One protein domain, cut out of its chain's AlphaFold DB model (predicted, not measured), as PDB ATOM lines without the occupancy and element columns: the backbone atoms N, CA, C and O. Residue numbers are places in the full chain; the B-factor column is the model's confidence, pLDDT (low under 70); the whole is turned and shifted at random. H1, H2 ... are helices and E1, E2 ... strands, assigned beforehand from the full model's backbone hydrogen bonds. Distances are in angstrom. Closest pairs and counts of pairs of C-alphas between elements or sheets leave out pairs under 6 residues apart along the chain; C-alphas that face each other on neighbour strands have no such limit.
ATOM      1  N   LEU A   6      27.971  10.809  -1.096       90.19
ATOM      2  CA  LEU A   6      26.650  10.264  -1.384       90.19
ATOM      3  C   LEU A   6      25.625  10.848  -0.419       90.19
ATOM      4  O   LEU A   6      25.892  10.953   0.776       90.19
ATOM      5  N   SER A   7      24.441  11.173  -0.928       92.38
ATOM      6  CA  SER A   7      23.273  11.467  -0.100       92.38
ATOM      7  C   SER A   7      22.085  10.676  -0.616       92.38
ATOM      8  O   SER A   7      21.755  10.764  -1.797       92.38
ATOM      9  N   ARG A   8      21.436   9.917   0.266       92.50
ATOM     10  CA  ARG A   8      20.199   9.207  -0.064       92.50
ATOM     11  C   ARG A   8      19.014  10.159   0.008       92.50
ATOM     12  O   ARG A   8      18.942  10.975   0.923       92.50
ATOM     13  N   GLN A   9      18.122  10.050  -0.965       93.12
ATOM     14  CA  GLN A   9      16.870  10.793  -1.032       93.12
ATOM     15  C   GLN A   9      15.702   9.910  -0.569       93.12
ATOM     16  O   GLN A   9      15.808   8.679  -0.535       93.12
ATOM     17  N   ASP A  10      14.585  10.539  -0.206       94.94
ATOM     18  CA  ASP A  10      13.400   9.841   0.311       94.94
ATOM     19  C   ASP A  10      12.739   8.940  -0.742       94.94
ATOM     20  O   ASP A  10      12.180   7.898  -0.405       94.94
ATOM     21  N   ASP A  11      12.877   9.289  -2.023       92.69
ATOM     22  CA  ASP A  11      12.423   8.487  -3.166       92.69
ATOM     23  C   ASP A  11      13.336   7.282  -3.475       92.69
ATOM     24  O   ASP A  11      13.108   6.544  -4.433       92.69
ATOM     25  N   GLY A  12      14.374   7.065  -2.660       87.50
ATOM     26  CA  GLY A  12      15.332   5.977  -2.812       87.50
ATOM     27  C   GLY A  12      16.463   6.255  -3.803       87.50
ATOM     28  O   GLY A  12      17.366   5.422  -3.911       87.50
ATOM     29  N   SER A  13      16.470   7.407  -4.479       92.06
ATOM     30  CA  SER A  13      17.583   7.820  -5.333       92.06
ATOM     31  C   SER A  13      18.808   8.263  -4.515       92.06
ATOM     32  O   SER A  13      18.743   8.511  -3.304       92.06
ATOM     33  N   LEU A  14      19.969   8.308  -5.173       92.12
ATOM     34  CA  LEU A  14      21.245   8.709  -4.579       92.12
ATOM     35  C   LEU A  14      21.804   9.924  -5.321       92.12
ATOM     36  O   LEU A  14      22.100   9.852  -6.514       92.12
ATOM     37  N   LEU A  15      22.042  11.014  -4.594       92.56
ATOM     38  CA  LEU A  15      22.854  12.122  -5.080       92.56
ATOM     39  C   LEU A  15      24.326  11.737  -4.988       92.56
ATOM     40  O   LEU A  15      24.816  11.399  -3.909       92.56
ATOM     41  N   VAL A  16      25.032  11.841  -6.111       90.88
ATOM     42  CA  VAL A  16      26.463  11.547  -6.206       90.88
ATOM     43  C   VAL A  16      27.222  12.824  -6.540       90.88
ATOM     44  O   VAL A  16      27.088  13.376  -7.629       90.88
ATOM     45  N   ASN A  17      28.070  13.278  -5.620       89.62
ATOM     46  CA  ASN A  17      29.008  14.370  -5.864       89.62
ATOM     47  C   ASN A  17      30.436  13.812  -5.921       89.62
ATOM     48  O   ASN A  17      31.064  13.586  -4.883       89.62
ATOM     49  N   ALA A  18      30.926  13.564  -7.139       85.12
ATOM     50  CA  ALA A  18      32.217  12.902  -7.353       85.12
ATOM     51  C   ALA A  18      33.009  13.383  -8.589       85.12
ATOM     52  O   ALA A  18      34.156  12.958  -8.796       85.12
ATOM     53  N   LEU A  19      32.419  14.265  -9.404       89.00
ATOM     54  CA  LEU A  19      33.027  14.794 -10.624       89.00
ATOM     55  C   LEU A  19      33.639  16.175 -10.386       89.00
ATOM     56  O   LEU A  19      33.018  17.060  -9.801       89.00
ATOM     57  N   LEU A  20      34.863  16.349 -10.878       88.94
ATOM     58  CA  LEU A  20      35.516  17.644 -11.015       88.94
ATOM     59  C   LEU A  20      35.737  17.887 -12.502       88.94
ATOM     60  O   LEU A  20      36.384  17.079 -13.168       88.94
ATOM     61  N   LEU A  21      35.185  18.986 -13.005       90.00
ATOM     62  CA  LEU A  21      35.344  19.404 -14.390       90.00
ATOM     63  C   LEU A  21      36.386  20.515 -14.447       90.00
ATOM     64  O   LEU A  21      36.323  21.469 -13.674       90.00
ATOM     65  N   PHE A  22      37.323  20.390 -15.379       90.50
ATOM     66  CA  PHE A  22      38.398  21.353 -15.594       90.50
ATOM     67  C   PHE A  22      38.233  22.063 -16.940       90.50
ATOM     68  O   PHE A  22      37.571  21.550 -17.847       90.50
ATOM     69  N   GLY A  23      38.850  23.242 -17.068       87.81
ATOM     70  CA  GLY A  23      38.823  24.028 -18.307       87.81
ATOM     71  C   GLY A  23      37.432  24.555 -18.667       87.81
ATOM     72  O   GLY A  23      37.062  24.548 -19.838       87.81
ATOM     73  N   VAL A  24      36.641  24.948 -17.664       89.31
ATOM     74  CA  VAL A  24      35.311  25.541 -17.859       89.31
ATOM     75  C   VAL A  24      35.434  27.062 -17.823       89.31
ATOM     76  O   VAL A  24      35.873  27.614 -16.816       89.31
ATOM     77  N   GLU A  25      35.007  27.740 -18.887       88.88
ATOM     78  CA  GLU A  25      34.852  29.195 -18.871       88.88
ATOM     79  C   GLU A  25      33.454  29.525 -18.338       88.88
ATOM     80  O   GLU A  25      32.454  29.428 -19.047       88.88
ATOM     81  N   GLY A  26      33.375  29.887 -17.055       85.88
ATOM     82  CA  GLY A  26      32.104  30.106 -16.358       85.88
ATOM     83  C   GLY A  26      31.284  31.286 -16.888       85.88
ATOM     84  O   GLY A  26      30.119  31.432 -16.522       85.88
ATOM     85  N   ALA A  27      31.882  32.142 -17.717       86.06
ATOM     86  CA  ALA A  27      31.220  33.259 -18.369       86.06
ATOM     87  C   ALA A  27      30.629  32.951 -19.748       86.06
ATOM     88  O   ALA A  27      29.902  33.794 -20.273       86.06
ATOM     89  N   ASP A  28      30.993  31.820 -20.348       91.00
ATOM     90  CA  ASP A  28      30.613  31.455 -21.709       91.00
ATOM     91  C   ASP A  28      29.513  30.380 -21.673       91.00
ATOM     92  O   ASP A  28      29.791  29.228 -21.318       91.00
ATOM     93  N   PRO A  29      28.267  30.712 -22.066       91.94
ATOM     94  CA  PRO A  29      27.173  29.747 -22.113       91.94
ATOM     95  C   PRO A  29      27.481  28.511 -22.968       91.94
ATOM     96  O   PRO A  29      27.027  27.415 -22.635       91.94
ATOM     97  N   LEU A  30      28.271  28.652 -24.040       93.56
ATOM     98  CA  LEU A  30      28.640  27.524 -24.897       93.56
ATOM     99  C   LEU A  30      29.653  26.607 -24.207       93.56
ATOM    100  O   LEU A  30      29.525  25.385 -24.296       93.56
ATOM    101  N   SER A  31      30.636  27.170 -23.499       92.50
ATOM    102  CA  SER A  31      31.563  26.403 -22.656       92.50
ATOM    103  C   SER A  31      30.812  25.618 -21.577       92.50
ATOM    104  O   SER A  31      31.035  24.414 -21.423       92.50
ATOM    105  N   LEU A  32      29.868  26.271 -20.891       93.38
ATOM    106  CA  LEU A  32      29.033  25.650 -19.860       93.38
ATOM    107  C   LEU A  32      28.215  24.479 -20.409       93.38
ATOM    108  O   LEU A  32      28.231  23.398 -19.819       93.38
ATOM    109  N   GLU A  33      27.541  24.666 -21.543       94.25
ATOM    110  CA  GLU A  33      26.704  23.621 -22.132       94.25
ATOM    111  C   GLU A  33      27.535  22.435 -22.637       94.25
ATOM    112  O   GLU A  33      27.220  21.282 -22.336       94.25
ATOM    113  N   ARG A  34      28.662  22.697 -23.314       94.19
ATOM    114  CA  ARG A  34      29.598  21.644 -23.748       94.19
ATOM    115  C   ARG A  34      30.076  20.805 -22.564       94.19
ATOM    116  O   ARG A  34      30.037  19.577 -22.617       94.19
ATOM    117  N   LYS A  35      30.482  21.464 -21.476       94.56
ATOM    118  CA  LYS A  35      30.976  20.793 -20.267       94.56
ATOM    119  C   LYS A  35      29.876  20.055 -19.510       94.56
ATOM    120  O   LYS A  35      30.157  19.019 -18.913       94.56
ATOM    121  N   ARG A  36      28.628  20.527 -19.566       95.00
ATOM    122  CA  ARG A  36      27.466  19.824 -19.003       95.00
ATOM    123  C   ARG A  36      27.193  18.510 -19.735       95.00
ATOM    124  O   ARG A  36      26.977  17.495 -19.077       95.00
ATOM    125  N   VAL A  37      27.244  18.510 -21.068       94.25
ATOM    126  CA  VAL A  37      27.078  17.290 -21.879       94.25
ATOM    127  C   VAL A  37      28.220  16.301 -21.628       94.25
ATOM    128  O   VAL A  37      27.968  15.120 -21.407       94.25
ATOM    129  N   GLU A  38      29.469  16.776 -21.575       93.81
ATOM    130  CA  GLU A  38      30.634  15.948 -21.220       93.81
ATOM    131  C   GLU A  38      30.468  15.303 -19.833       93.81
ATOM    132  O   GLU A  38      30.670  14.100 -19.671       93.81
ATOM    133  N   ALA A  39      30.027  16.081 -18.841       93.94
ATOM    134  CA  ALA A  39      29.776  15.587 -17.491       93.94
ATOM    135  C   ALA A  39      28.655  14.540 -17.432       93.94
ATOM    136  O   ALA A  39      28.723  13.634 -16.604       93.94
ATOM    137  N   ALA A  40      27.642  14.646 -18.298       94.31
ATOM    138  CA  ALA A  40      26.571  13.659 -18.391       94.31
ATOM    139  C   ALA A  40      27.091  12.297 -18.872       94.31
ATOM    140  O   ALA A  40      26.805  11.278 -18.247       94.31
ATOM    141  N   LEU A  41      27.934  12.294 -19.908       94.75
ATOM    142  CA  LEU A  41      28.592  11.078 -20.394       94.75
ATOM    143  C   LEU A  41      29.545  10.490 -19.349       94.75
ATOM    144  O   LEU A  41      29.632   9.273 -19.190       94.75
ATOM    145  N   GLU A  42      30.260  11.342 -18.613       94.19
ATOM    146  CA  GLU A  42      31.125  10.882 -17.529       94.19
ATOM    147  C   GLU A  42      30.303  10.275 -16.381       94.19
ATOM    148  O   GLU A  42      30.692   9.243 -15.838       94.19
ATOM    149  N   ALA A  43      29.136  10.837 -16.045       94.25
ATOM    150  CA  ALA A  43      28.253  10.302 -15.007       94.25
ATOM    151  C   ALA A  43      27.800   8.858 -15.295       94.25
ATOM    152  O   ALA A  43      27.761   8.041 -14.373       94.25
ATOM    153  N   GLU A  44      27.541   8.502 -16.556       94.75
ATOM    154  CA  GLU A  44      27.255   7.111 -16.943       94.75
ATOM    155  C   GLU A  44      28.429   6.175 -16.621       94.75
ATOM    156  O   GLU A  44      28.239   5.089 -16.063       94.75
ATOM    157  N   ARG A  45      29.662   6.622 -16.895       94.38
ATOM    158  CA  ARG A  45      30.883   5.868 -16.566       94.38
ATOM    159  C   ARG A  45      31.071   5.736 -15.062       94.38
ATOM    160  O   ARG A  45      31.501   4.680 -14.604       94.38
ATOM    161  N   VAL A  46      30.713   6.763 -14.289       93.12
ATOM    162  CA  VAL A  46      30.709   6.687 -12.821       93.12
ATOM    163  C   VAL A  46      29.746   5.610 -12.338       93.12
ATOM    164  O   VAL A  46      30.137   4.793 -11.510       93.12
ATOM    165  N   VAL A  47      28.519   5.561 -12.862       94.25
ATOM    166  CA  VAL A  47      27.544   4.525 -12.486       94.25
ATOM    167  C   VAL A  47      28.075   3.134 -12.837       94.25
ATOM    168  O   VAL A  47      28.065   2.250 -11.982       94.25
ATOM    169  N   ALA A  48      28.606   2.939 -14.048       94.75
ATOM    170  CA  ALA A  48      29.214   1.669 -14.451       94.75
ATOM    171  C   ALA A  48      30.391   1.272 -13.542       94.75
ATOM    172  O   ALA A  48      30.497   0.118 -13.123       94.75
ATOM    173  N   TYR A  49      31.241   2.235 -13.179       93.38
ATOM    174  CA  TYR A  49      32.343   2.026 -12.246       93.38
ATOM    175  C   TYR A  49      31.846   1.603 -10.860       93.38
ATOM    176  O   TYR A  49      32.344   0.620 -10.320       93.38
ATOM    177  N   LEU A  50      30.855   2.299 -10.291       92.75
ATOM    178  CA  LEU A  50      30.293   1.970  -8.976       92.75
ATOM    179  C   LEU A  50      29.670   0.569  -8.969       92.75
ATOM    180  O   LEU A  50      29.945  -0.207  -8.056       92.75
ATOM    181  N   ARG A  51      28.925   0.213 -10.024       95.12
ATOM    182  CA  ARG A  51      28.363  -1.133 -10.227       95.12
ATOM    183  C   ARG A  51      29.430  -2.220 -10.226       95.12
ATOM    184  O   ARG A  51      29.231  -3.254  -9.602       95.12
ATOM    185  N   GLY A  52      30.542  -2.001 -10.927       95.69
ATOM    186  CA  GLY A  52      31.648  -2.957 -10.973       95.69
ATOM    187  C   GLY A  52      32.470  -2.993  -9.682       95.69
ATOM    188  O   GLY A  52      32.997  -4.041  -9.317       95.69
ATOM    189  N   LYS A  53      32.588  -1.856  -8.988       93.81
ATOM    190  CA  LYS A  53      33.400  -1.721  -7.775       93.81
ATOM    191  C   LYS A  53      32.731  -2.336  -6.548       93.81
ATOM    192  O   LYS A  53      33.436  -2.935  -5.740       93.81
ATOM    193  N   ASP A  54      31.416  -2.178  -6.417       93.94
ATOM    194  CA  ASP A  54      30.610  -2.797  -5.362       93.94
ATOM    195  C   ASP A  54      29.234  -3.224  -5.917       93.94
ATOM    196  O   ASP A  54      28.252  -2.476  -5.840       93.94
ATOM    197  N   PRO A  55      29.150  -4.432  -6.510       95.62
ATOM    198  CA  PRO A  55      27.909  -4.942  -7.084       95.62
ATOM    199  C   PRO A  55      26.796  -5.183  -6.058       95.62
ATOM    200  O   PRO A  55      25.626  -5.157  -6.435       95.62
ATOM    201  N   LEU A  56      27.127  -5.414  -4.780       94.81
ATOM    202  CA  LEU A  56      26.125  -5.634  -3.731       94.81
ATOM    203  C   LEU A  56      25.374  -4.341  -3.417       94.81
ATOM    204  O   LEU A  56      24.160  -4.366  -3.232       94.81
ATOM    205  N   LEU A  57      26.095  -3.220  -3.383       90.25
ATOM    206  CA  LEU A  57      25.506  -1.921  -3.091       90.25
ATOM    207  C   LEU A  57      24.910  -1.253  -4.335       90.25
ATOM    208  O   LEU A  57      23.833  -0.664  -4.265       90.25
ATOM    209  N   PHE A  58      25.601  -1.335  -5.475       93.12
ATOM    210  CA  PHE A  58      25.251  -0.566  -6.671       93.12
ATOM    211  C   PHE A  58      24.787  -1.411  -7.853       93.12
ATOM    212  O   PHE A  58      24.447  -0.828  -8.870       93.12
ATOM    213  N   GLY A  59      24.751  -2.746  -7.787       94.56
ATOM    214  CA  GLY A  59      24.570  -3.611  -8.966       94.56
ATOM    215  C   GLY A  59      23.333  -3.314  -9.830       94.56
ATOM    216  O   GLY A  59      23.397  -3.457 -11.057       94.56
ATOM    217  N   THR A  60      22.249  -2.842  -9.207       93.38
ATOM    218  CA  THR A  60      20.981  -2.439  -9.849       93.38
ATOM    219  C   THR A  60      20.860  -0.930 -10.094       93.38
ATOM    220  O   THR A  60      19.856  -0.471 -10.644       93.38
TER     221      THR A  60
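Overview. This is residues 6 to 60 of the 338 residues of the protein "FAD-dependent oxidoreductase" of Thermus tengchongensis (UniProt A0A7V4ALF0). A small hairpin of two strands, E1 and E2, sits off one side of a single long helix, H1, which makes the longest axis; the long link from E2 runs out to the start of H1, and short H2 folds back at its other end. The printed part has 55 residues, in the order E1, E2, H1, H2, with an antiparallel sheet, and is mostly helix. It is loose, with a radius of gyration of the C-alphas of 14.0 A, and flat, spanning 41 by 25 by 13 A.

Arrangement. E1, residues 6 to 8, and E2, residues 14 to 17, form an antiparallel hairpin at 158 degrees; N 15 and O 7 are within hydrogen-bond range at 2.8 A. E1 is apart from H1, residues 29 to 53. H1 only just touches H2, residues 55 to 58, only at the corner, with residues 50 to 51 alone and 3 pairs of C-alphas within 8 A; the closest C-alphas, Arg 51 and Phe 58, are 4.8 A apart. In H1, 20 of 21 O i to N i+4 pairs are within hydrogen-bond range; H2 is too short for one.

Along the chain. E1 begins at C-alpha 6 (26.650, 10.264, -1.384). H1 is 35.1 A long, E2 9.7 A, E1 6.7 A and H2 5.1 A, ending at C-alpha 58 (25.251, -0.566, -6.671).

Size, cuts and confidence. The C-alphas of Ala 27 and Leu 56, the farthest apart, are 41.9 A apart. The printed part has no cut; E2 to H1 is a long link of 11 residues. No printed residue is under 70 in pLDDT.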